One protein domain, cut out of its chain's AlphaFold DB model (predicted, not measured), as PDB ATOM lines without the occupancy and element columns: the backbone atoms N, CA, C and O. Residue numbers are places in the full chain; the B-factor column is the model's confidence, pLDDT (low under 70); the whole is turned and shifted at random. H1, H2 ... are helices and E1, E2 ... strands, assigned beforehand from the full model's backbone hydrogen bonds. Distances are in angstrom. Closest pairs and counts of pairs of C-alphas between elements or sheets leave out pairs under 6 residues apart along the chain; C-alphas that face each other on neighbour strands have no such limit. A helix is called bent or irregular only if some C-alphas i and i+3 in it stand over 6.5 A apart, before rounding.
ATOM      1  N   SER A   6     159.156  12.670 186.938       85.00
ATOM      2  CA  SER A   6     160.539  12.836 186.462       85.00
ATOM      3  C   SER A   6     161.277  11.505 186.261       85.00
ATOM      4  O   SER A   6     161.954  11.327 185.249       85.00
ATOM      5  N   HIS A   7     161.087  10.523 187.150       84.94
ATOM      6  CA  HIS A   7     161.672   9.182 187.001       84.94
ATOM      7  C   HIS A   7     161.119   8.412 185.797       84.94
ATOM      8  O   HIS A   7     161.885   7.828 185.034       84.94
ATOM      9  N   SER A   8     159.800   8.436 185.587       89.81
ATOM     10  CA  SER A   8     159.162   7.776 184.444       89.81
ATOM     11  C   SER A   8     159.580   8.420 183.123       89.81
ATOM     12  O   SER A   8     159.824   7.715 182.147       89.81
ATOM     13  N   VAL A   9     159.726   9.747 183.093       89.38
ATOM     14  CA  VAL A   9     160.202  10.468 181.903       89.38
ATOM     15  C   VAL A   9     161.691  10.218 181.657       89.38
ATOM     16  O   VAL A   9     162.085  10.031 180.511       89.38
ATOM     17  N   SER A  10     162.509  10.125 182.709       86.44
ATOM     18  CA  SER A  10     163.920   9.712 182.608       86.44
ATOM     19  C   SER A  10     164.061   8.301 182.037       86.44
ATOM     20  O   SER A  10     164.892   8.060 181.157       86.44
ATOM     21  N   PHE A  11     163.226   7.369 182.500       88.06
ATOM     22  CA  PHE A  11     163.187   6.006 181.980       88.06
ATOM     23  C   PHE A  11     162.762   5.981 180.508       88.06
ATOM     24  O   PHE A  11     163.460   5.391 179.687       88.06
ATOM     25  N   LEU A  12     161.683   6.688 180.157       91.94
ATOM     26  CA  LEU A  12     161.225   6.820 178.773       91.94
ATOM     27  C   LEU A  12     162.325   7.386 177.868       91.94
ATOM     28  O   LEU A  12     162.611   6.806 176.824       91.94
ATOM     29  N   TRP A  13     162.971   8.481 178.279       90.88
ATOM     30  CA  TRP A  13     164.069   9.086 177.526       90.88
ATOM     31  C   TRP A  13     165.214   8.093 177.309       90.88
ATOM     32  O   TRP A  13     165.740   8.004 176.201       90.88
ATOM     33  N   SER A  14     165.558   7.309 178.335       89.12
ATOM     34  CA  SER A  14     166.613   6.293 178.260       89.12
ATOM     35  C   SER A  14     166.251   5.169 177.287       89.12
ATOM     36  O   SER A  14     167.069   4.805 176.444       89.12
ATOM     37  N   VAL A  15     165.013   4.665 177.336       92.81
ATOM     38  CA  VAL A  15     164.505   3.661 176.386       92.81
ATOM     39  C   VAL A  15     164.545   4.203 174.958       92.81
ATOM     40  O   VAL A  15     165.077   3.547 174.065       92.81
ATOM     41  N   LEU A  16     164.061   5.428 174.738       93.50
ATOM     42  CA  LEU A  16     164.114   6.088 173.432       93.50
ATOM     43  C   LEU A  16     165.553   6.298 172.954       93.50
ATOM     44  O   LEU A  16     165.821   6.199 171.760       93.50
ATOM     45  N   GLN A  17     166.498   6.537 173.863       91.69
ATOM     46  CA  GLN A  17     167.904   6.714 173.521       91.69
ATOM     47  C   GLN A  17     168.581   5.395 173.116       91.69
ATOM     48  O   GLN A  17     169.427   5.400 172.216       91.69
ATOM     49  N   VAL A  18     168.186   4.277 173.729       93.50
ATOM     50  CA  VAL A  18     168.605   2.925 173.327       93.50
ATOM     51  C   VAL A  18     168.009   2.564 171.965       93.50
ATOM     52  O   VAL A  18     168.737   2.120 171.080       93.50
ATOM     53  N   LEU A  19     166.715   2.821 171.755       95.12
ATOM     54  CA  LEU A  19     166.068   2.614 170.456       95.12
ATOM     55  C   LEU A  19     166.709   3.472 169.361       95.12
ATOM     56  O   LEU A  19     166.986   2.963 168.282       95.12
ATOM     57  N   ASN A  20     167.014   4.739 169.651       96.06
ATOM     58  CA  ASN A  20     167.738   5.626 168.745       96.06
ATOM     59  C   ASN A  20     169.110   5.045 168.364       96.06
ATOM     60  O   ASN A  20     169.476   5.044 167.190       96.06
ATOM     61  N   PHE A  21     169.860   4.513 169.333       94.25
ATOM     62  CA  PHE A  21     171.151   3.882 169.061       94.25
ATOM     63  C   PHE A  21     171.016   2.706 168.081       94.25
ATOM     64  O   PHE A  21     171.696   2.694 167.056       94.25
ATOM     65  N   PHE A  22     170.108   1.761 168.346       95.12
ATOM     66  CA  PHE A  22     169.903   0.603 167.468       95.12
ATOM     67  C   PHE A  22     169.306   0.976 166.112       95.12
ATOM     68  O   PHE A  22     169.693   0.401 165.099       95.12
ATOM     69  N   TRP A  23     168.412   1.964 166.068       93.81
ATOM     70  CA  TRP A  23     167.884   2.498 164.817       93.81
ATOM     71  C   TRP A  23     169.000   3.102 163.964       93.81
ATOM     72  O   TRP A  23     169.152   2.758 162.798       93.81
ATOM     73  N   SER A  24     169.825   3.961 164.561       95.00
ATOM     74  CA  SER A  24     170.953   4.599 163.880       95.00
ATOM     75  C   SER A  24     171.971   3.576 163.389       95.00
ATOM     76  O   SER A  24     172.503   3.726 162.292       95.00
ATOM     77  N   LEU A  25     172.201   2.519 164.175       92.12
ATOM     78  CA  LEU A  25     173.029   1.384 163.784       92.12
ATOM     79  C   LEU A  25     172.438   0.665 162.565       92.12
ATOM     80  O   LEU A  25     173.120   0.529 161.558       92.12
ATOM     81  N   GLY A  26     171.161   0.278 162.615       90.88
ATOM     82  CA  GLY A  26     170.486  -0.393 161.502       90.88
ATOM     83  C   GLY A  26     170.461   0.447 160.221       90.88
ATOM     84  O   GLY A  26     170.673  -0.084 159.134       90.88
ATOM     85  N   MET A  27     170.272   1.764 160.338       92.12
ATOM     86  CA  MET A  27     170.332   2.686 159.199       92.12
ATOM     87  C   MET A  27     171.744   2.786 158.614       92.12
ATOM     88  O   MET A  27     171.896   2.799 157.395       92.12
ATOM     89  N   ALA A  28     172.781   2.845 159.452       90.19
ATOM     90  CA  ALA A  28     174.160   2.858 158.971       90.19
ATOM     91  C   ALA A  28     174.489   1.569 158.204       90.19
ATOM     92  O   ALA A  28     174.967   1.646 157.076       90.19
ATOM     93  N   GLU A  29     174.124   0.411 158.754       88.19
ATOM     94  CA  GLU A  29     174.318  -0.890 158.106       88.19
ATOM     95  C   GLU A  29     173.543  -1.001 156.778       88.19
ATOM     96  O   GLU A  29     174.078  -1.462 155.773       88.19
ATOM     97  N   ALA A  30     172.295  -0.526 156.735       86.75
ATOM     98  CA  ALA A  30     171.454  -0.612 155.540       86.75
ATOM     99  C   ALA A  30     171.898   0.324 154.401       86.75
ATOM    100  O   ALA A  30     171.837  -0.058 153.233       86.75
ATOM    101  N   PHE A  31     172.319   1.554 154.718       82.94
ATOM    102  CA  PHE A  31     172.602   2.591 153.713       82.94
ATOM    103  C   PHE A  31     174.089   2.785 153.407       82.94
ATOM    104  O   PHE A  31     174.425   3.292 152.336       82.94
ATOM    105  N   ALA A  32     174.979   2.408 154.323       76.69
ATOM    106  CA  ALA A  32     176.426   2.486 154.135       76.69
ATOM    107  C   ALA A  32     177.099   1.103 154.068       76.69
ATOM    108  O   ALA A  32     178.313   1.039 153.890       76.69
ATOM    109  N   GLY A  33     176.320   0.017 154.154       69.00
ATOM    110  CA  GLY A  33     176.811  -1.359 154.228       69.00
ATOM    111  C   GLY A  33     177.293  -1.720 155.631       69.00
ATOM    112  O   GLY A  33     177.324  -0.868 156.520       69.00
ATOM    113  N   ASN A  34     177.713  -2.973 155.836       62.94
ATOM    114  CA  ASN A  34     178.427  -3.323 157.065       62.94
ATOM    115  C   ASN A  34     179.613  -2.379 157.201       62.94
ATOM    116  O   ASN A  34     180.279  -2.158 156.190       62.94
ATOM    117  N   GLY A  35     179.867  -1.836 158.399       58.44
ATOM    118  CA  GLY A  35     180.995  -0.944 158.706       58.44
ATOM    119  C   GLY A  35     182.348  -1.614 158.447       58.44
ATOM    120  O   GLY A  35     183.096  -1.924 159.372       58.44
ATOM    121  N   SER A  36     182.625  -1.927 157.183       53.84
ATOM    122  CA  SER A  36     183.590  -2.931 156.788       53.84
ATOM    123  C   SER A  36     184.956  -2.325 157.009       53.84
ATOM    124  O   SER A  36     185.310  -1.318 156.401       53.84
ATOM    125  N   LEU A  37     185.713  -2.948 157.901       55.59
ATOM    126  CA  LEU A  37     187.127  -2.674 158.094       55.59
ATOM    127  C   LEU A  37     187.906  -3.341 156.957       55.59
ATOM    128  O   LEU A  37     188.691  -4.264 157.175       55.59
ATOM    129  N   THR A  38     187.658  -2.937 155.714       52.34
ATOM    130  CA  THR A  38     188.438  -3.431 154.581       52.34
ATOM    131  C   THR A  38     189.816  -2.774 154.632       52.34
ATOM    132  O   THR A  38     189.957  -1.564 154.497       52.34
ATOM    133  N   GLY A  39     190.849  -3.572 154.922       54.78
ATOM    134  CA  GLY A  39     192.226  -3.077 155.025       54.78
ATOM    135  C   GLY A  39     192.456  -2.084 156.173       54.78
ATOM    136  O   GLY A  39     193.261  -1.172 156.022       54.78
ATOM    137  N   GLY A  40     191.740  -2.224 157.297       57.16
ATOM    138  CA  GLY A  40     191.966  -1.397 158.493       57.16
ATOM    139  C   GLY A  40     191.396   0.017 158.457       57.16
ATOM    140  O   GLY A  40     191.745   0.828 159.311       57.16
ATOM    141  N   ALA A  41     190.553   0.330 157.475       62.12
ATOM    142  CA  ALA A  41     189.925   1.633 157.317       62.12
ATOM    143  C   ALA A  41     188.408   1.525 157.500       62.12
ATOM    144  O   ALA A  41     187.785   0.594 156.994       62.12
ATOM    145  N   ILE A  42     187.816   2.486 158.210       72.81
ATOM    146  CA  ILE A  42     186.358   2.635 158.306       72.81
ATOM    147  C   ILE A  42     185.865   3.324 157.023       72.81
ATOM    148  O   ILE A  42     186.436   4.342 156.615       72.81
ATOM    149  N   ASP A  43     184.801   2.809 156.397       81.75
ATOM    150  CA  ASP A  43     184.108   3.545 155.331       81.75
ATOM    151  C   ASP A  43     183.541   4.851 155.923       81.75
ATOM    152  O   ASP A  43     182.737   4.792 156.858       81.75
ATOM    153  N   PRO A  44     183.920   6.038 155.410       84.62
ATOM    154  CA  PRO A  44     183.484   7.319 155.960       84.62
ATOM    155  C   PRO A  44     181.962   7.519 155.927       84.62
ATOM    156  O   PRO A  44     181.443   8.308 156.715       84.62
ATOM    157  N   ARG A  45     181.228   6.822 155.053       86.88
ATOM    158  CA  ARG A  45     179.765   6.923 154.946       86.88
ATOM    159  C   ARG A  45     179.067   6.340 156.166       86.88
ATOM    160  O   ARG A  45     178.064   6.895 156.607       86.88
ATOM    161  N   TRP A  46     179.609   5.268 156.733       89.06
ATOM    162  CA  TRP A  46     178.998   4.563 157.855       89.06
ATOM    163  C   TRP A  46     178.807   5.450 159.097       89.06
ATOM    164  O   TRP A  46     177.662   5.645 159.521       89.06
ATOM    165  N   PRO A  47     179.856   6.089 159.654       89.62
ATOM    166  CA  PRO A  47     179.699   6.955 160.816       89.62
ATOM    167  C   PRO A  47     178.921   8.232 160.484       89.62
ATOM    168  O   PRO A  47     178.271   8.783 161.367       89.62
ATOM    169  N   VAL A  48     178.935   8.693 159.228       92.25
ATOM    170  CA  VAL A  48     178.108   9.828 158.790       92.25
ATOM    171  C   VAL A  48     176.624   9.486 158.904       92.25
ATOM    172  O   VAL A  48     175.880  10.226 159.547       92.25
ATOM    173  N   VAL A  49     176.188   8.360 158.329       92.31
ATOM    174  CA  VAL A  49     174.786   7.918 158.383       92.31
ATOM    175  C   VAL A  49     174.365   7.634 159.824       92.31
ATOM    176  O   VAL A  49     173.287   8.075 160.236       92.31
ATOM    177  N   PHE A  50     175.223   6.968 160.603       93.50
ATOM    178  CA  PHE A  50     174.979   6.721 162.022       93.50
ATOM    179  C   PHE A  50     174.753   8.033 162.785       93.50
ATOM    180  O   PHE A  50     173.719   8.204 163.426       93.50
ATOM    181  N   LEU A  51     175.692   8.982 162.699       93.94
ATOM    182  CA  LEU A  51     175.636  10.228 163.465       93.94
ATOM    183  C   LEU A  51     174.482  11.135 163.027       93.94
ATOM    184  O   LEU A  51     173.865  11.761 163.886       93.94
ATOM    185  N   LEU A  52     174.161  11.192 161.728       95.00
ATOM    186  CA  LEU A  52     173.010  11.950 161.225       95.00
ATOM    187  C   LEU A  52     171.709  11.469 161.871       95.00
ATOM    188  O   LEU A  52     170.974  12.275 162.444       95.00
ATOM    189  N   ASN A  53     171.452  10.159 161.823       94.44
ATOM    190  CA  ASN A  53     170.266   9.568 162.443       94.44
ATOM    191  C   ASN A  53     170.293   9.770 163.961       94.44
ATOM    192  O   ASN A  53     169.325  10.268 164.539       94.44
ATOM    193  N   TYR A  54     171.429   9.470 164.590       94.88
ATOM    194  CA  TYR A  54     171.565   9.512 166.038       94.88
ATOM    195  C   TYR A  54     171.289  10.904 166.604       94.88
ATOM    196  O   TYR A  54     170.523  11.050 167.562       94.88
ATOM    197  N   LEU A  55     171.890  11.939 166.012       93.50
ATOM    198  CA  LEU A  55     171.721  13.321 166.457       93.50
ATOM    199  C   LEU A  55     170.309  13.838 166.166       93.50
ATOM    200  O   LEU A  55     169.729  14.504 167.022       93.50
ATOM    201  N   PHE A  56     169.729  13.490 165.015       94.12
ATOM    202  CA  PHE A  56     168.362  13.872 164.667       94.12
ATOM    203  C   PHE A  56     167.336  13.324 165.669       94.12
ATOM    204  O   PHE A  56     166.578  14.087 166.274       94.12
ATOM    205  N   PHE A  57     167.351  12.014 165.922       93.44
ATOM    206  CA  PHE A  57     166.424  11.396 166.872       93.44
ATOM    207  C   PHE A  57     166.711  11.791 168.319       93.44
ATOM    208  O   PHE A  57     165.782  11.866 169.123       93.44
ATOM    209  N   ARG A  58     167.963  12.111 168.666       90.75
ATOM    210  CA  ARG A  58     168.293  12.672 169.982       90.75
ATOM    211  C   ARG A  58     167.594  14.017 170.197       90.75
ATOM    212  O   ARG A  58     167.020  14.223 171.264       90.75
ATOM    213  N   THR A  59     167.582  14.896 169.195       90.44
ATOM    214  CA  THR A  59     166.842  16.168 169.254       90.44
ATOM    215  C   THR A  59     165.338  15.933 169.412       90.44
ATOM    216  O   THR A  59     164.705  16.561 170.261       90.44
ATOM    217  N   ILE A  60     164.765  14.970 168.678       91.50
ATOM    218  CA  ILE A  60     163.352  14.581 168.841       91.50
ATOM    219  C   ILE A  60     163.076  14.082 170.265       91.50
ATOM    220  O   ILE A  60     162.072  14.470 170.859       91.50
ATOM    221  N   ASN A  61     163.966  13.270 170.836       91.12
ATOM    222  CA  ASN A  61     163.815  12.720 172.182       91.12
ATOM    223  C   ASN A  61     163.736  13.835 173.247       91.12
ATOM    224  O   ASN A  61     162.838  13.827 174.088       91.12
ATOM    225  N   TYR A  62     164.589  14.865 173.161       88.75
ATOM    226  CA  TYR A  62     164.459  16.056 174.021       88.75
ATOM    227  C   TYR A  62     163.182  16.855 173.740       88.75
ATOM    228  O   TYR A  62     162.544  17.347 174.672       88.75
ATOM    229  N   GLY A  63     162.760  16.935 172.477       89.06
ATOM    230  CA  GLY A  63     161.465  17.500 172.101       89.06
ATOM    231  C   GLY A  63     160.297  16.810 172.812       89.06
ATOM    232  O   GLY A  63     159.427  17.490 173.357       89.06
ATOM    233  N   ILE A  64     160.304  15.475 172.890       90.62
ATOM    234  CA  ILE A  64     159.300  14.687 173.624       90.62
ATOM    235  C   ILE A  64     159.332  15.028 175.120       90.62
ATOM    236  O   ILE A  64     158.277  15.270 175.706       90.62
ATOM    237  N   CYS A  65     160.514  15.133 175.739       89.81
ATOM    238  CA  CYS A  65     160.628  15.559 177.140       89.81
ATOM    239  C   CYS A  65     159.977  16.929 177.378       89.81
ATOM    240  O   CYS A  65     159.181  17.078 178.309       89.81
ATOM    241  N   HIS A  66     160.240  17.903 176.504       88.94
ATOM    242  CA  HIS A  66     159.627  19.229 176.576       88.94
ATOM    243  C   HIS A  66     158.110  19.206 176.390       88.94
ATOM    244  O   HIS A  66     157.405  19.924 177.105       88.94
ATOM    245  N   LEU A  67     157.593  18.376 175.480       90.19
ATOM    246  CA  LEU A  67     156.150  18.197 175.275       90.19
ATOM    247  C   LEU A  67     155.463  17.637 176.524       90.19
ATOM    248  O   LEU A  67     154.379  18.093 176.886       90.19
ATOM    249  N   LEU A  68     156.123  16.722 177.235       90.81
ATOM    250  CA  LEU A  68     155.650  16.186 178.517       90.81
ATOM    251  C   LEU A  68     155.787  17.191 179.678       90.81
ATOM    252  O   LEU A  68     155.349  16.919 180.795       90.81
ATOM    253  N   GLY A  69     156.369  18.368 179.435       88.75
ATOM    254  CA  GLY A  69     156.567  19.408 180.439       88.75
ATOM    255  C   GLY A  69     157.785  19.177 181.331       88.75
ATOM    256  O   GLY A  69     157.820  19.714 182.441       88.75
ATOM    257  N   TYR A  70     158.770  18.422 180.854       90.06
ATOM    258  CA  TYR A  70     160.051  18.169 181.505       90.06
ATOM    259  C   TYR A  70     161.189  18.754 180.667       90.06
ATOM    260  O   TYR A  70     161.008  19.129 179.511       90.06
ATOM    261  N   HIS A  71     162.358  18.893 181.264       87.44
ATOM    262  CA  HIS A  71     163.556  19.333 180.568       87.44
ATOM    263  C   HIS A  71     164.765  18.636 181.181       87.44
ATOM    264  O   HIS A  71     164.702  18.169 182.324       87.44
ATOM    265  N   ALA A  72     165.857  18.548 180.431       83.88
ATOM    266  CA  ALA A  72     167.109  18.135 181.034       83.88
ATOM    267  C   ALA A  72     167.605  19.287 181.908       83.88
ATOM    268  O   ALA A  72     167.524  20.455 181.519       83.88
ATOM    269  N   GLU A  73     168.055  18.987 183.118       77.44
ATOM    270  CA  GLU A  73     168.520  20.009 184.041       77.44
ATOM    271  C   GLU A  73     169.623  20.833 183.360       77.44
ATOM    272  O   GLU A  73     170.605  20.268 182.853       77.44
ATOM    273  N   PRO A  74     169.449  22.161 183.260       60.47
ATOM    274  CA  PRO A  74     170.483  22.990 182.700       60.47
ATOM    275  C   PRO A  74     171.667  22.920 183.650       60.47
ATOM    276  O   PRO A  74     171.552  23.280 184.822       60.47
ATOM    277  N   LYS A  75     172.830  22.514 183.140       55.09
ATOM    278  CA  LYS A  75     174.052  22.938 183.807       55.09
ATOM    279  C   LYS A  75     174.089  24.443 183.616       55.09
ATOM    280  O   LYS A  75     174.255  24.931 182.498       55.09
ATOM    281  N   VAL A  76     173.901  25.183 184.704       40.97
ATOM    282  CA  VAL A  76     174.317  26.583 184.762       40.97
ATOM    283  C   VAL A  76     175.839  26.566 184.855       40.97
ATOM    284  O   VAL A  76     176.430  26.988 185.841       40.97
ATOM    285  N   ASP A  77     176.482  26.027 183.822       37.03
ATOM    286  CA  ASP A  77     177.826  26.443 183.515       37.03
ATOM    287  C   ASP A  77     177.629  27.902 183.105       37.03
ATOM    288  O   ASP A  77     177.168  28.209 181.999       37.03
ATOM    289  N   GLU A  78     177.899  28.827 184.035       34.03
ATOM    290  CA  GLU A  78     178.382  30.135 183.616       34.03
ATOM    291  C   GLU A  78     179.371  29.837 182.496       34.03
ATOM    292  O   GLU A  78     180.282  29.025 182.674       34.03
ATOM    293  N   ILE A  79     179.170  30.443 181.328       35.88
ATOM    294  CA  ILE A  79     180.169  30.441 180.266       35.88
ATOM    295  C   ILE A  79     181.339  31.285 180.805       35.88
ATOM    296  O   ILE A  79     181.592  32.398 180.356       35.88
ATOM    297  N   LYS A  80     182.028  30.788 181.839       32.59
ATOM    298  CA  LYS A  80     183.349  31.219 182.232       32.59
ATOM    299  C   LYS A  80     184.220  30.731 181.104       32.59
ATOM    300  O   LYS A  80     184.447  29.537 180.916       32.59
ATOM    301  N   VAL A  81     184.654  31.695 180.308       36.25
ATOM    302  CA  VAL A  81     185.904  31.610 179.569       36.25
ATOM    303  C   VAL A  81     186.904  30.870 180.457       36.25
ATOM    304  O   VAL A  81     187.253  31.378 181.513       36.25
ATOM    305  N   TYR A  82     187.253  29.644 180.058       32.88
ATOM    306  CA  TYR A  82     188.374  28.845 180.552       32.88
ATOM    307  C   TYR A  82     188.841  29.170 181.981       32.88
ATOM    308  O   TYR A  82     189.802  29.915 182.155       32.88
ATOM    309  N   ASN A  83     188.253  28.521 182.990       27.67
ATOM    310  CA  ASN A  83     189.031  28.213 184.186       27.67
ATOM    311  C   ASN A  83     189.613  26.814 184.025       27.67
ATOM    312  O   ASN A  83     188.918  25.804 183.935       27.67
ATOM    313  N   ARG A  84     190.932  26.817 183.871       36.03
ATOM    314  CA  ARG A  84     191.814  25.688 183.625       36.03
ATOM    315  C   ARG A  84     192.094  24.970 184.944       36.03
ATOM    316  O   ARG A  84     193.245  24.880 185.312       36.03
ATOM    317  N   GLU A  85     191.075  24.514 185.662       36.94
ATOM    318  CA  GLU A  85     191.249  23.805 186.937       36.94
ATOM    319  C   GLU A  85     189.943  23.079 187.286       36.94
ATOM    320  O   GLU A  85     189.088  23.620 187.969       36.94
ATOM    321  N   ASP A  86     189.747  21.885 186.717       31.91
ATOM    322  CA  ASP A  86     189.162  20.761 187.461       31.91
ATOM    323  C   ASP A  86     189.302  19.461 186.658       31.91
ATOM    324  O   ASP A  86     188.539  19.124 185.749       31.91
ATOM    325  N   LEU A  87     190.364  18.733 186.990       41.81
ATOM    326  CA  LEU A  87     190.609  17.350 186.613       41.81
ATOM    327  C   LEU A  87     190.131  16.489 187.782       41.81
ATOM    328  O   LEU A  87     190.962  16.135 188.600       41.81
ATOM    329  N   THR A  88     188.838  16.155 187.884       35.34
ATOM    330  CA  THR A  88     188.391  14.896 188.525       35.34
ATOM    331  C   THR A  88     186.875  14.698 188.488       35.34
ATOM    332  O   THR A  88     186.094  15.630 188.629       35.34
ATOM    333  N   THR A  89     186.483  13.423 188.380       27.88
ATOM    334  CA  THR A  89     185.118  12.856 188.416       27.88
ATOM    335  C   THR A  89     184.337  12.878 187.095       27.88
ATOM    336  O   THR A  89     183.354  13.590 186.910       27.88
ATOM    337  N   ARG A  90     184.737  12.004 186.157       31.44
ATOM    338  CA  ARG A  90     183.864  11.565 185.055       31.44
ATOM    339  C   ARG A  90     182.853  10.547 185.583       31.44
ATOM    340  O   ARG A  90     183.085   9.345 185.507       31.44
ATOM    341  N   SER A  91     181.730  11.020 186.106       33.12
ATOM    342  CA  SER A  91     180.510  10.217 186.123       33.12
ATOM    343  C   SER A  91     179.877  10.257 184.730       33.12
ATOM    344  O   SER A  91     179.937  11.264 184.020       33.12
ATOM    345  N   LEU A  92     179.307   9.133 184.298       33.28
ATOM    346  CA  LEU A  92     178.479   9.060 183.099       33.28
ATOM    347  C   LEU A  92     177.231   9.925 183.360       33.28
ATOM    348  O   LEU A  92     176.270   9.459 183.966       33.28
ATOM    349  N   PHE A  93     177.275  11.214 183.009       50.41
ATOM    350  CA  PHE A  93     176.170  12.143 183.257       50.41
ATOM    351  C   PHE A  93     175.017  11.843 182.294       50.41
ATOM    352  O   PHE A  93     174.879  12.470 181.241       50.41
ATOM    353  N   LEU A  94     174.176  10.876 182.661       59.06
ATOM    354  CA  LEU A  94     172.812  10.816 182.148       59.06
ATOM    355  C   LEU A  94     172.128  12.165 182.438       59.06
ATOM    356  O   LEU A  94     172.383  12.760 183.489       59.06
ATOM    357  N   PRO A  95     171.300  12.690 181.518       68.00
ATOM    358  CA  PRO A  95     170.545  13.903 181.792       68.00
ATOM    359  C   PRO A  95     169.644  13.684 183.009       68.00
ATOM    360  O   PRO A  95     168.803  12.786 183.004       68.00
ATOM    361  N   THR A  96     169.779  14.531 184.028       80.81
ATOM    362  CA  THR A  96     168.780  14.618 185.095       80.81
ATOM    363  C   THR A  96     167.541  15.273 184.503       80.81
ATOM    364  O   THR A  96     167.564  16.461 184.188       80.81
ATOM    365  N   ILE A  97     166.474  14.508 184.278       84.19
ATOM    366  CA  ILE A  97     165.232  15.067 183.741       84.19
ATOM    367  C   ILE A  97     164.386  15.569 184.900       84.19
ATOM    368  O   ILE A  97     164.053  14.807 185.803       84.19
ATOM    369  N   VAL A  98     164.025  16.847 184.848       86.44
ATOM    370  CA  VAL A  98     163.259  17.522 185.895       86.44
ATOM    371  C   VAL A  98     162.025  18.191 185.315       86.44
ATOM    372  O   VAL A  98     161.958  18.557 184.135       86.44
ATOM    373  N   ARG A  99     161.002  18.348 186.150       87.50
ATOM    374  CA  ARG A  99     159.762  19.004 185.751       87.50
ATOM    375  C   ARG A  99     159.985  20.494 185.481       87.50
ATOM    376  O   ARG A  99     160.532  21.223 186.303       87.50
ATOM    377  N   SER A 100     159.450  20.978 184.362       85.88
ATOM    378  CA  SER A 100     159.527  22.391 183.988       85.88
ATOM    379  C   SER A 100     158.744  23.280 184.951       85.88
ATOM    380  O   SER A 100     157.509  23.234 184.991       85.88
ATOM    381  N   THR A 101     159.451  24.163 185.652       85.94
ATOM    382  CA  THR A 101     158.852  25.209 186.491       85.94
ATOM    383  C   THR A 101     158.234  26.331 185.649       85.94
ATOM    384  O   THR A 101     158.541  26.505 184.466       85.94
ATOM    385  N   THR A 102     157.368  27.148 186.251       84.00
ATOM    386  CA  THR A 102     156.795  28.337 185.590       84.00
ATOM    387  C   THR A 102     157.875  29.341 185.180       84.00
ATOM    388  O   THR A 102     157.804  29.909 184.090       84.00
ATOM    389  N   ALA A 103     158.904  29.517 186.013       81.50
ATOM    390  CA  ALA A 103     160.055  30.363 185.717       81.50
ATOM    391  C   ALA A 103     160.864  29.835 184.519       81.50
ATOM    392  O   ALA A 103     161.178  30.608 183.611       81.50
ATOM    393  N   TYR A 104     161.139  28.524 184.473       83.81
ATOM    394  CA  TYR A 104     161.816  27.891 183.337       83.81
ATOM    395  C   TYR A 104     161.010  28.063 182.046       83.81
ATOM    396  O   TYR A 104     161.546  28.541 181.049       83.81
ATOM    397  N   ARG A 105     159.698  27.780 182.068       83.31
ATOM    398  CA  ARG A 105     158.828  27.922 180.887       83.31
ATOM    399  C   ARG A 105     158.852  29.338 180.318       83.31
ATOM    400  O   ARG A 105     158.952  29.489 179.106       83.31
ATOM    401  N   ARG A 106     158.817  30.368 181.172       83.94
ATOM    402  CA  ARG A 106     158.920  31.773 180.737       83.94
ATOM    403  C   ARG A 106     160.255  32.058 180.045       83.94
ATOM    404  O   ARG A 106     160.258  32.646 178.968       83.94
ATOM    405  N   LYS A 107     161.378  31.606 180.622       81.25
ATOM    406  CA  LYS A 107     162.709  31.751 180.003       81.25
ATOM    407  C   LYS A 107     162.803  30.993 178.677       81.25
ATOM    408  O   LYS A 107     163.231  31.558 177.680       81.25
ATOM    409  N   TYR A 108     162.344  29.745 178.643       83.12
ATOM    410  CA  TYR A 108     162.368  28.900 177.450       83.12
ATOM    411  C   TYR A 108     161.478  29.450 176.327       83.12
ATOM    412  O   TYR A 108     161.822  29.336 175.152       83.12
ATOM    413  N   GLN A 109     160.352  30.089 176.651       85.50
ATOM    414  CA  GLN A 109     159.484  30.753 175.672       85.50
ATOM    415  C   GLN A 109     160.103  32.021 175.073       85.50
ATOM    416  O   GLN A 109     159.779  32.346 173.933       85.50
ATOM    417  N   ALA A 110     161.008  32.693 175.792       83.31
ATOM    418  CA  ALA A 110     161.744  33.860 175.302       83.31
ATOM    419  C   ALA A 110     162.865  33.506 174.304       83.31
ATOM    420  O   ALA A 110     163.543  34.403 173.798       83.31
ATOM    421  N   ARG A 111     163.073  32.212 174.020       86.81
ATOM    422  CA  ARG A 111     164.094  31.762 173.076       86.81
ATOM    423  C   ARG A 111     163.780  32.170 171.639       86.81
ATOM    424  O   ARG A 111     162.629  32.189 171.201       86.81
ATOM    425  N   ALA A 112     164.835  32.370 170.870       88.75
ATOM    426  CA  ALA A 112     164.793  32.560 169.433       88.75
ATOM    427  C   ALA A 112     164.543  31.218 168.722       88.75
ATOM    428  O   ALA A 112     165.479  30.564 168.279       88.75
ATOM    429  N   ARG A 113     163.276  30.789 168.624       87.75
ATOM    430  CA  ARG A 113     162.898  29.443 168.133       87.75
ATOM    431  C   ARG A 113     163.496  29.086 166.770       87.75
ATOM    432  O   ARG A 113     164.023  27.993 166.615       87.75
ATOM    433  N   ILE A 114     163.435  30.007 165.806       90.12
ATOM    434  CA  ILE A 114     163.974  29.781 164.455       90.12
ATOM    435  C   ILE A 114     165.496  29.623 164.509       90.12
ATOM    436  O   ILE A 114     166.042  28.701 163.916       90.12
ATOM    437  N   MET A 115     166.182  30.472 165.277       91.06
ATOM    438  CA  MET A 115     167.638  30.389 165.420       91.06
ATOM    439  C   MET A 115     168.072  29.128 166.162       91.06
ATOM    440  O   MET A 115     169.105  28.562 165.827       91.06
ATOM    441  N   GLN A 116     167.269  28.656 167.117       91.25
ATOM    442  CA  GLN A 116     167.486  27.377 167.785       91.25
ATOM    443  C   GLN A 116     167.395  26.211 166.789       91.25
ATOM    444  O   GLN A 116     168.280  25.363 166.762       91.25
ATOM    445  N   LEU A 117     166.381  26.213 165.920       91.56
ATOM    446  CA  LEU A 117     166.218  25.192 164.883       91.56
ATOM    447  C   LEU A 117     167.383  25.196 163.883       91.56
ATOM    448  O   LEU A 117     167.909  24.135 163.546       91.56
ATOM    449  N   ILE A 118     167.798  26.382 163.423       94.06
ATOM    450  CA  ILE A 118     168.958  26.540 162.532       94.06
ATOM    451  C   ILE A 118     170.219  26.033 163.232       94.06
ATOM    452  O   ILE A 118     170.999  25.300 162.628       94.06
ATOM    453  N   PHE A 119     170.403  26.381 164.507       92.75
ATOM    454  CA  PHE A 119     171.549  25.941 165.286       92.75
ATOM    455  C   PHE A 119     171.613  24.414 165.395       92.75
ATOM    456  O   PHE A 119     172.649  23.821 165.093       92.75
ATOM    457  N   GLU A 120     170.514  23.778 165.796       92.44
ATOM    458  CA  GLU A 120     170.423  22.327 165.969       92.44
ATOM    459  C   GLU A 120     170.610  21.595 164.641       92.44
ATOM    460  O   GLU A 120     171.384  20.644 164.570       92.44
ATOM    461  N   THR A 121     169.979  22.082 163.570       93.88
ATOM    462  CA  THR A 121     170.122  21.508 162.225       93.88
ATOM    463  C   THR A 121     171.558  21.641 161.726       93.88
ATOM    464  O   THR A 121     172.141  20.669 161.251       93.88
ATOM    465  N   GLY A 122     172.175  22.812 161.893       94.50
ATOM    466  CA  GLY A 122     173.577  23.024 161.540       94.50
ATOM    467  C   GLY A 122     174.518  22.114 162.330       94.50
ATOM    468  O   GLY A 122     175.447  21.562 161.753       94.50
ATOM    469  N   PHE A 123     174.244  21.869 163.616       93.06
ATOM    470  CA  PHE A 123     175.025  20.934 164.429       93.06
ATOM    471  C   PHE A 123     174.862  19.477 163.969       93.06
ATOM    472  O   PHE A 123     175.860  18.763 163.840       93.06
ATOM    473  N   ILE A 124     173.623  19.054 163.680       94.31
ATOM    474  CA  ILE A 124     173.297  17.721 163.148       94.31
ATOM    475  C   ILE A 124     174.023  17.469 161.824       94.31
ATOM    476  O   ILE A 124     174.409  16.339 161.575       94.31
ATOM    477  N   LEU A 125     174.245  18.491 160.995       95.81
ATOM    478  CA  LEU A 125     174.972  18.350 159.729       95.81
ATOM    479  C   LEU A 125     176.495  18.457 159.900       95.81
ATOM    480  O   LEU A 125     177.242  17.693 159.285       95.81
ATOM    481  N   LEU A 126     176.966  19.376 160.746       94.50
ATOM    482  CA  LEU A 126     178.388  19.673 160.922       94.50
ATOM    483  C   LEU A 126     179.168  18.488 161.497       94.50
ATOM    484  O   LEU A 126     180.240  18.164 160.995       94.50
ATOM    485  N   ILE A 127     178.662  17.853 162.556       93.62
ATOM    486  CA  ILE A 127     179.405  16.792 163.253       93.62
ATOM    487  C   ILE A 127     179.598  15.544 162.375       93.62
ATOM    488  O   ILE A 127     180.739  15.075 162.268       93.62
ATOM    489  N   PRO A 128     178.561  15.022 161.690       94.38
ATOM    490  CA  PRO A 128     178.744  13.965 160.701       94.38
ATOM    491  C   PRO A 128     179.674  14.393 159.569       94.38
ATOM    492  O   PRO A 128     180.575  13.633 159.227       94.38
ATOM    493  N   PHE A 129     179.528  15.613 159.036       94.00
ATOM    494  CA  PHE A 129     180.401  16.115 157.972       94.00
ATOM    495  C   PHE A 129     181.879  16.098 158.380       94.00
ATOM    496  O   PHE A 129     182.702  15.534 157.661       94.00
ATOM    497  N   LEU A 130     182.220  16.649 159.549       94.12
ATOM    498  CA  LEU A 130     183.592  16.642 160.066       94.12
ATOM    499  C   LEU A 130     184.114  15.217 160.273       94.12
ATOM    500  O   LEU A 130     185.257  14.927 159.927       94.12
ATOM    501  N   THR A 131     183.271  14.322 160.790       92.06
ATOM    502  CA  THR A 131     183.626  12.910 160.993       92.06
ATOM    503  C   THR A 131     183.957  12.230 159.665       92.06
ATOM    504  O   THR A 131     185.030  11.645 159.520       92.06
ATOM    505  N   GLY A 132     183.074  12.358 158.672       91.31
ATOM    506  CA  GLY A 132     183.276  11.799 157.339       91.31
ATOM    507  C   GLY A 132     184.497  12.390 156.639       91.31
ATOM    508  O   GLY A 132     185.282  11.643 156.066       91.31
ATOM    509  N   ALA A 133     184.706  13.706 156.735       91.75
ATOM    510  CA  ALA A 133     185.849  14.390 156.132       91.75
ATOM    511  C   ALA A 133     187.184  13.920 156.728       91.75
ATOM    512  O   ALA A 133     188.113  13.620 155.982       91.75
ATOM    513  N   VAL A 134     187.283  13.797 158.055       91.25
ATOM    514  CA  VAL A 134     188.497  13.301 158.723       91.25
ATOM    515  C   VAL A 134     188.798  11.861 158.323       91.25
ATOM    516  O   VAL A 134     189.936  11.543 157.973       91.25
ATOM    517  N   ILE A 135     187.791  10.986 158.338       89.19
ATOM    518  CA  ILE A 135     187.970   9.582 157.944       89.19
ATOM    519  C   ILE A 135     188.351   9.494 156.467       89.19
ATOM    520  O   ILE A 135     189.277   8.773 156.109       89.19
ATOM    521  N   TRP A 136     187.715  10.293 155.612       87.62
ATOM    522  CA  TRP A 136     188.055  10.352 154.197       87.62
ATOM    523  C   TRP A 136     189.505  10.798 153.980       87.62
ATOM    524  O   TRP A 136     190.246  10.083 153.321       87.62
ATOM    525  N   VAL A 137     189.961  11.895 154.594       87.62
ATOM    526  CA  VAL A 137     191.351  12.377 154.455       87.62
ATOM    527  C   VAL A 137     192.362  11.359 154.990       87.62
ATOM    528  O   VAL A 137     193.372  11.078 154.351       87.62
ATOM    529  N   THR A 138     192.097  10.763 156.150       85.19
ATOM    530  CA  THR A 138     192.996   9.756 156.741       85.19
ATOM    531  C   THR A 138     193.029   8.451 155.943       85.19
ATOM    532  O   THR A 138     194.049   7.755 155.940       85.19
ATOM    533  N   ASN A 139     191.962   8.138 155.200       82.06
ATOM    534  CA  ASN A 139     191.923   7.007 154.277       82.06
ATOM    535  C   ASN A 139     192.873   7.179 153.071       82.06
ATOM    536  O   ASN A 139     193.243   6.184 152.448       82.06
ATOM    537  N   TRP A 140     193.349   8.398 152.794       81.06
ATOM    538  CA  TRP A 140     194.309   8.682 151.718       81.06
ATOM    539  C   TRP A 140     195.774   8.610 152.151       81.06
ATOM    540  O   TRP A 140     196.654   8.642 151.296       81.06
ATOM    541  N   ILE A 141     196.059   8.511 153.451       76.75
ATOM    542  CA  ILE A 141     197.433   8.433 153.959       76.75
ATOM    543  C   ILE A 141     197.973   7.012 153.700       76.75
ATOM    544  O   ILE A 141     197.420   6.059 154.262       76.75
ATOM    545  N   PRO A 142     199.007   6.838 152.850       69.19
ATOM    546  CA  PRO A 142     199.564   5.526 152.546       69.19
ATOM    547  C   PRO A 142     200.486   5.037 153.672       69.19
ATOM    548  O   PRO A 142     201.298   5.801 154.189       69.19
ATOM    549  N   GLY A 143     200.415   3.740 153.983       62.91
ATOM    550  CA  GLY A 143     201.342   3.064 154.896       62.91
ATOM    551  C   GLY A 143     200.981   3.182 156.381       62.91
ATOM    552  O   GLY A 143     200.656   4.252 156.888       62.91
ATOM    553  N   GLY A 144     201.054   2.052 157.085       63.28
ATOM    554  CA  GLY A 144     200.823   1.948 158.525       63.28
ATOM    555  C   GLY A 144     200.134   0.642 158.904       63.28
ATOM    556  O   GLY A 144     199.423   0.049 158.096       63.28
ATOM    557  N   ASP A 145     200.344   0.197 160.142       75.25
ATOM    558  CA  ASP A 145     199.524  -0.857 160.738       75.25
ATOM    559  C   ASP A 145     198.064  -0.382 160.795       75.25
ATOM    560  O   ASP A 145     197.763   0.704 161.304       75.25
ATOM    561  N   ASN A 146     197.163  -1.213 160.279       76.19
ATOM    562  CA  ASN A 146     195.716  -1.010 160.263       76.19
ATOM    563  C   ASN A 146     195.152  -0.602 161.636       76.19
ATOM    564  O   ASN A 146     194.265   0.246 161.724       76.19
ATOM    565  N   THR A 147     195.701  -1.153 162.716       78.62
ATOM    566  CA  THR A 147     195.281  -0.865 164.091       78.62
ATOM    567  C   THR A 147     195.687   0.542 164.519       78.62
ATOM    568  O   THR A 147     194.883   1.291 165.075       78.62
ATOM    569  N   ILE A 148     196.930   0.932 164.226       78.75
ATOM    570  CA  ILE A 148     197.465   2.259 164.563       78.75
ATOM    571  C   ILE A 148     196.704   3.336 163.788       78.75
ATOM    572  O   ILE A 148     196.333   4.368 164.351       78.75
ATOM    573  N   ARG A 149     196.410   3.070 162.512       78.12
ATOM    574  CA  ARG A 149     195.609   3.949 161.661       78.12
ATOM    575  C   ARG A 149     194.219   4.187 162.244       78.12
ATOM    576  O   ARG A 149     193.795   5.334 162.345       78.12
ATOM    577  N   LEU A 150     193.544   3.125 162.672       80.56
ATOM    578  CA  LEU A 150     192.214   3.204 163.267       80.56
ATOM    579  C   LEU A 150     192.220   4.001 164.581       80.56
ATOM    580  O   LEU A 150     191.384   4.883 164.768       80.56
ATOM    581  N   ILE A 151     193.199   3.778 165.464       83.38
ATOM    582  CA  ILE A 151     193.353   4.571 166.697       83.38
ATOM    583  C   ILE A 151     193.545   6.056 166.367       83.38
ATOM    584  O   ILE A 151     192.886   6.919 166.951       83.38
ATOM    585  N   PHE A 152     194.413   6.363 165.403       84.06
ATOM    586  CA  PHE A 152     194.658   7.732 164.967       84.06
ATOM    587  C   PHE A 152     193.397   8.381 164.377       84.06
ATOM    588  O   PHE A 152     193.083   9.526 164.705       84.06
ATOM    589  N   GLN A 153     192.625   7.637 163.582       86.00
ATOM    590  CA  GLN A 153     191.327   8.073 163.064       86.00
ATOM    591  C   GLN A 153     190.356   8.424 164.187       86.00
ATOM    592  O   GLN A 153     189.770   9.506 164.160       86.00
ATOM    593  N   PHE A 154     190.227   7.574 165.207       86.06
ATOM    594  CA  PHE A 154     189.376   7.865 166.361       86.06
ATOM    595  C   PHE A 154     189.806   9.142 167.085       86.06
ATOM    596  O   PHE A 154     188.965   9.994 167.374       86.06
ATOM    597  N   ILE A 155     191.106   9.320 167.339       90.00
ATOM    598  CA  ILE A 155     191.629  10.519 168.009       90.00
ATOM    599  C   ILE A 155     191.343  11.774 167.182       90.00
ATOM    600  O   ILE A 155     190.898  12.785 167.735       90.00
ATOM    601  N   LEU A 156     191.566  11.723 165.867       90.75
ATOM    602  CA  LEU A 156     191.308  12.858 164.986       90.75
ATOM    603  C   LEU A 156     189.821  13.177 164.878       90.75
ATOM    604  O   LEU A 156     189.464  14.348 164.939       90.75
ATOM    605  N   VAL A 157     188.950  12.172 164.769       91.62
ATOM    606  CA  VAL A 157     187.494  12.370 164.734       91.62
ATOM    607  C   VAL A 157     187.013  13.005 166.034       91.62
ATOM    608  O   VAL A 157     186.279  13.990 165.994       91.62
ATOM    609  N   LEU A 158     187.459  12.505 167.190       89.50
ATOM    610  CA  LEU A 158     187.100  13.080 168.488       89.50
ATOM    611  C   LEU A 158     187.606  14.520 168.624       89.50
ATOM    612  O   LEU A 158     186.870  15.392 169.083       89.50
ATOM    613  N   SER A 159     188.840  14.782 168.191       91.62
ATOM    614  CA  SER A 159     189.457  16.109 168.261       91.62
ATOM    615  C   SER A 159     188.781  17.101 167.313       91.62
ATOM    616  O   SER A 159     188.437  18.208 167.725       91.62
ATOM    617  N   ALA A 160     188.530  16.707 166.064       91.94
ATOM    618  CA  ALA A 160     187.829  17.517 165.072       91.94
ATOM    619  C   ALA A 160     186.372  17.760 165.475       91.94
ATOM    620  O   ALA A 160     185.899  18.889 165.382       91.94
ATOM    621  N   GLY A 161     185.680  16.740 165.986       89.12
ATOM    622  CA  GLY A 161     184.329  16.864 166.523       89.12
ATOM    623  C   GLY A 161     184.272  17.828 167.708       89.12
ATOM    624  O   GLY A 161     183.425  18.717 167.730       89.12
ATOM    625  N   TYR A 162     185.210  17.721 168.654       87.88
ATOM    626  CA  TYR A 162     185.302  18.632 169.798       87.88
ATOM    627  C   TYR A 162     185.608  20.074 169.371       87.88
ATOM    628  O   TYR A 162     184.892  21.000 169.760       87.88
ATOM    629  N   CYS A 163     186.639  20.282 168.548       88.88
ATOM    630  CA  CYS A 163     187.013  21.602 168.041       88.88
ATOM    631  C   CYS A 163     185.902  22.217 167.183       88.88
ATOM    632  O   CYS A 163     185.598  23.399 167.336       88.88
ATOM    633  N   GLY A 164     185.265  21.413 166.330       88.94
ATOM    634  CA  GLY A 164     184.136  21.808 165.496       88.94
ATOM    635  C   GLY A 164     182.923  22.218 166.322       88.94
ATOM    636  O   GLY A 164     182.403  23.313 166.126       88.94
ATOM    637  N   ALA A 165     182.523  21.405 167.303       87.12
ATOM    638  CA  ALA A 165     181.436  21.731 168.225       87.12
ATOM    639  C   ALA A 165     181.722  23.024 168.998       87.12
ATOM    640  O   ALA A 165     180.903  23.941 169.017       87.12
ATOM    641  N   LYS A 166     182.917  23.139 169.584       86.06
ATOM    642  CA  LYS A 166     183.327  24.320 170.349       86.06
ATOM    643  C   LYS A 166     183.367  25.580 169.480       86.06
ATOM    644  O   LYS A 166     182.867  26.625 169.895       86.06
ATOM    645  N   GLY A 167     183.944  25.486 168.283       83.00
ATOM    646  CA  GLY A 167     183.993  26.581 167.318       83.00
ATOM    647  C   GLY A 167     182.595  27.007 166.879       83.00
ATOM    648  O   GLY A 167     182.288  28.197 166.884       83.00
ATOM    649  N   TYR A 168     181.719  26.044 166.596       88.69
ATOM    650  CA  TYR A 168     180.328  26.293 166.234       88.69
ATOM    651  C   TYR A 168     179.561  27.013 167.350       88.69
ATOM    652  O   TYR A 168     178.906  28.023 167.100       88.69
ATOM    653  N   TYR A 169     179.714  26.564 168.599       86.69
ATOM    654  CA  TYR A 169     179.048  27.153 169.767       86.69
ATOM    655  C   TYR A 169     179.510  28.585 170.035       86.69
ATOM    656  O   TYR A 169     178.742  29.415 170.517       86.69
ATOM    657  N   TRP A 170     180.768  28.880 169.718       82.56
ATOM    658  CA  TRP A 170     181.349  30.206 169.866       82.56
ATOM    659  C   TRP A 170     180.964  31.152 168.724       82.56
ATOM    660  O   TRP A 170     180.653  32.320 168.967       82.56
ATOM    661  N   LEU A 171     180.983  30.662 167.482       86.75
ATOM    662  CA  LEU A 171     180.794  31.477 166.286       86.75
ATOM    663  C   LEU A 171     179.320  31.800 166.037       86.75
ATOM    664  O   LEU A 171     178.988  32.946 165.742       86.75
ATOM    665  N   PHE A 172     178.432  30.817 166.192       89.00
ATOM    666  CA  PHE A 172     177.014  30.958 165.869       89.00
ATOM    667  C   PHE A 172     176.336  32.156 166.565       89.00
ATOM    668  O   PHE A 172     175.808  33.025 165.867       89.00
ATOM    669  N   PRO A 173     176.385  32.306 167.906       85.56
ATOM    670  CA  PRO A 173     175.758  33.453 168.561       85.56
ATOM    671  C   PRO A 173     176.399  34.795 168.183       85.56
ATOM    672  O   PRO A 173     175.728  35.823 168.240       85.56
ATOM    673  N   ARG A 174     177.674  34.812 167.775       85.25
ATOM    674  CA  ARG A 174     178.357  36.037 167.333       85.25
ATOM    675  C   ARG A 174     177.873  36.481 165.961       85.25
ATOM    676  O   ARG A 174     177.518  37.644 165.805       85.25
ATOM    677  N   VAL A 175     177.810  35.554 165.007       88.06
ATOM    678  CA  VAL A 175     177.359  35.823 163.632       88.06
ATOM    679  C   VAL A 175     175.907  36.298 163.618       88.06
ATOM    680  O   VAL A 175     175.584  37.264 162.936       88.06
ATOM    681  N   PHE A 176     175.044  35.681 164.426       86.88
ATOM    682  CA  PHE A 176     173.615  36.006 164.462       86.88
ATOM    683  C   PHE A 176     173.222  37.008 165.557       86.88
ATOM    684  O   PHE A 176     172.034  37.232 165.779       86.88
ATOM    685  N   SER A 177     174.194  37.619 166.249       85.94
ATOM    686  CA  SER A 177     173.943  38.580 167.337       85.94
ATOM    687  C   SER A 177     172.942  38.067 168.386       85.94
ATOM    688  O   SER A 177     172.001  38.756 168.784       85.94
ATOM    689  N   LEU A 178     173.159  36.841 168.855       83.44
ATOM    690  CA  LEU A 178     172.335  36.165 169.854       83.44
ATOM    691  C   LEU A 178     173.005  36.200 171.230       83.44
ATOM    692  O   LEU A 178     174.229  36.226 171.344       83.44
ATOM    693  N   ASN A 179     172.184  36.154 172.276       80.88
ATOM    694  CA  ASN A 179     172.623  35.920 173.648       80.88
ATOM    695  C   ASN A 179     172.238  34.499 174.065       80.88
ATOM    696  O   ASN A 179     171.107  34.070 173.834       80.88
ATOM    697  N   THR A 180     173.152  33.777 174.710       80.19
ATOM    698  CA  THR A 180     172.839  32.479 175.323       80.19
ATOM    699  C   THR A 180     172.079  32.713 176.628       80.19
ATOM    700  O   THR A 180     172.584  33.383 177.524       80.19
ATOM    701  N   LEU A 181     170.861  32.183 176.738       72.06
ATOM    702  CA  LEU A 181     170.031  32.273 177.942       72.06
ATOM    703  C   LEU A 181     170.485  31.289 179.023       72.06
ATOM    704  O   LEU A 181     170.526  31.638 180.199       72.06
ATOM    705  N   PHE A 182     170.742  30.046 178.622       73.62
ATOM    706  CA  PHE A 182     171.227  28.945 179.454       73.62
ATOM    707  C   PHE A 182     171.680  27.791 178.552       73.62
ATOM    708  O   PHE A 182     171.461  27.825 177.338       73.62
ATOM    709  N   ILE A 183     172.310  26.776 179.141       77.31
ATOM    710  CA  ILE A 183     172.722  25.552 178.453       77.31
ATOM    711  C   ILE A 183     171.890  24.399 178.998       77.31
ATOM    712  O   ILE A 183     171.896  24.131 180.195       77.31
ATOM    713  N   GLU A 184     171.186  23.703 178.117       74.00
ATOM    714  CA  GLU A 184     170.420  22.511 178.445       74.00
ATOM    715  C   GLU A 184     171.139  21.282 177.899       74.00
ATOM    716  O   GLU A 184     171.276  21.123 176.692       74.00
ATOM    717  N   HIS A 185     171.665  20.441 178.792       75.25
ATOM    718  CA  HIS A 185     172.383  19.216 178.426       75.25
ATOM    719  C   HIS A 185     173.442  19.405 177.310       75.25
ATOM    720  O   HIS A 185     173.547  18.633 176.356       75.25
ATOM    721  N   GLY A 186     174.239  20.470 177.423       68.62
ATOM    722  CA  GLY A 186     175.276  20.804 176.444       68.62
ATOM    723  C   GLY A 186     174.763  21.461 175.158       68.62
ATOM    724  O   GLY A 186     175.563  21.683 174.252       68.62
ATOM    725  N   GLN A 187     173.474  21.799 175.062       76.12
ATOM    726  CA  GLN A 187     172.897  22.586 173.973       76.12
ATOM    727  C   GLN A 187     172.584  24.012 174.459       76.12
ATOM    728  O   GLN A 187     171.804  24.190 175.397       76.12
ATOM    729  N   PRO A 188     173.193  25.053 173.868       80.44
ATOM    730  CA  PRO A 188     172.857  26.430 174.204       80.44
ATOM    731  C   PRO A 188     171.437  26.772 173.738       80.44
ATOM    732  O   PRO A 188     171.040  26.443 172.620       80.44
ATOM    733  N   ILE A 189     170.689  27.468 174.594       82.50
ATOM    734  CA  ILE A 189     169.391  28.057 174.260       82.50
ATOM    735  C   ILE A 189     169.586  29.549 174.016       82.50
ATOM    736  O   ILE A 189     170.017  30.279 174.909       82.50
ATOM    737  N   PHE A 190     169.255  30.021 172.815       83.94
ATOM    738  CA  PHE A 190     169.510  31.407 172.411       83.94
ATOM    739  C   PHE A 190     168.292  32.320 172.545       83.94
ATOM    740  O   PHE A 190     167.157  31.899 172.340       83.94
ATOM    741  N   ALA A 191     168.532  33.609 172.777       84.50
ATOM    742  CA  ALA A 191     167.575  34.698 172.599       84.50
ATOM    743  C   ALA A 191     168.165  35.790 171.702       84.50
ATOM    744  O   ALA A 191     169.383  35.958 171.619       84.50
ATOM    745  N   HIS A 192     167.301  36.556 171.036       81.75
ATOM    746  CA  HIS A 192     167.741  37.752 170.318       81.75
ATOM    747  C   HIS A 192     168.294  38.777 171.309       81.75
ATOM    748  O   HIS A 192     167.706  38.999 172.372       81.75
ATOM    749  N   LYS A 193     169.407  39.426 170.950       75.38
ATOM    750  CA  LYS A 193     169.843  40.635 171.648       75.38
ATOM    751  C   LYS A 193     168.720  41.663 171.535       75.38
ATOM    752  O   LYS A 193     168.331  42.042 170.433       75.38
TER     753      LYS A 193
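Overview. This is residues 6 to 193 of the 223 residues of an uncharacterized protein of Lactobacillus collinoides DSM 20515 = JCM 1123 (UniProt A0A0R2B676). Four long helices, H1, H2, H4 and H5, stand side by side in a row that follows their chain order, as two helical hairpins, H1 with H2 and H4 with H5. Two small two-stranded sheets, E1 with E2 and E3 with E4, and the short helix H3 gather at the end of the row away from the hairpin turns, and residues 80 to 92 stick out from the body as a free loop. The printed part has 188 residues, with five named helices and four named strands in the order H1 H2 E1 E2 H3 H4 H5 E3 E4; both sheets are antiparallel and the class is mostly helix. The whole is compact, with a radius of gyration of the C-alphas of 18.6 A, and elongated, spanning 58 by 36 by 36 A.

Arrangement. E3, residues 178 to 184, and E4, residues 187 to 192, form an antiparallel hairpin with a tight link; N 181 and O 189 are 2.8 A apart and N 189 and O 182 2.9 A, within hydrogen-bond range. H4, residues 113 to 139, comes closest to E4 at the C-alphas of Gln 116 and Phe 190, 6.5 A apart. H5, residues 146 to 175, touches H4, closest at the C-alphas of Thr 131 and Val 157, 5.4 A, opposite ways at a shallow tilt of 27 degrees. H2, residues 45 to 67, touches residues 120 to 132 of H4, closest at the C-alphas of Val 48 and Pro 128, 4.6 A, opposite ways at a shallow tilt of 22 degrees. H1, residues 6 to 32, touches H2, closest at the C-alphas of Ser 24 and Phe 50, 4.9 A, opposite ways at a shallow tilt of 24 degrees. H1 and H4 are apart, and so are H2 and H5. E1, residues 70 to 72, and E2, residues 97 to 99, form an antiparallel hairpin, with N 71 and O 98 2.9 A apart, within hydrogen-bond range. The closest C-alphas of E1 and E3 are those of Ala 72 and Glu 184, 6.1 A apart. H3, residues 102 to 109, touches no helix; its C-alpha of Lys 107 is 7.6 A from that of Leu 181 in E3. Every O i to N i+4 pair is within hydrogen-bond range in H1, H2 and H3, against 22 of 23 in H4 and 24 of 26 in H5.

Along the chain. H5 is the longest helix, 41.3 A; H4 measures 39.2 A, H1 37.5 A and H2 33.1 A. H5 is only just irregular, with C-alphas 170 and 173 6.6 A apart. E3 measures 16.2 A and E4 16.4 A. H1 begins at C-alpha 6 (160.539, 12.836, 186.462), H5 at C-alpha 146 (195.716, -1.010, 160.263), and E4 ends at C-alpha 192 (167.741, 37.752, 170.318).

Size, cuts and confidence. The two C-alphas farthest apart are those of Thr 102 and Gly 143, 59.7 A. The printed part has no cut. The links H1 to H2, 12 residues, and E1 to E2, 24 residues, are long. Mean pLDDT of the printed part is 80.0; residues 33 to 41, 74 to 95, 142 to 144 and 186 are under 70.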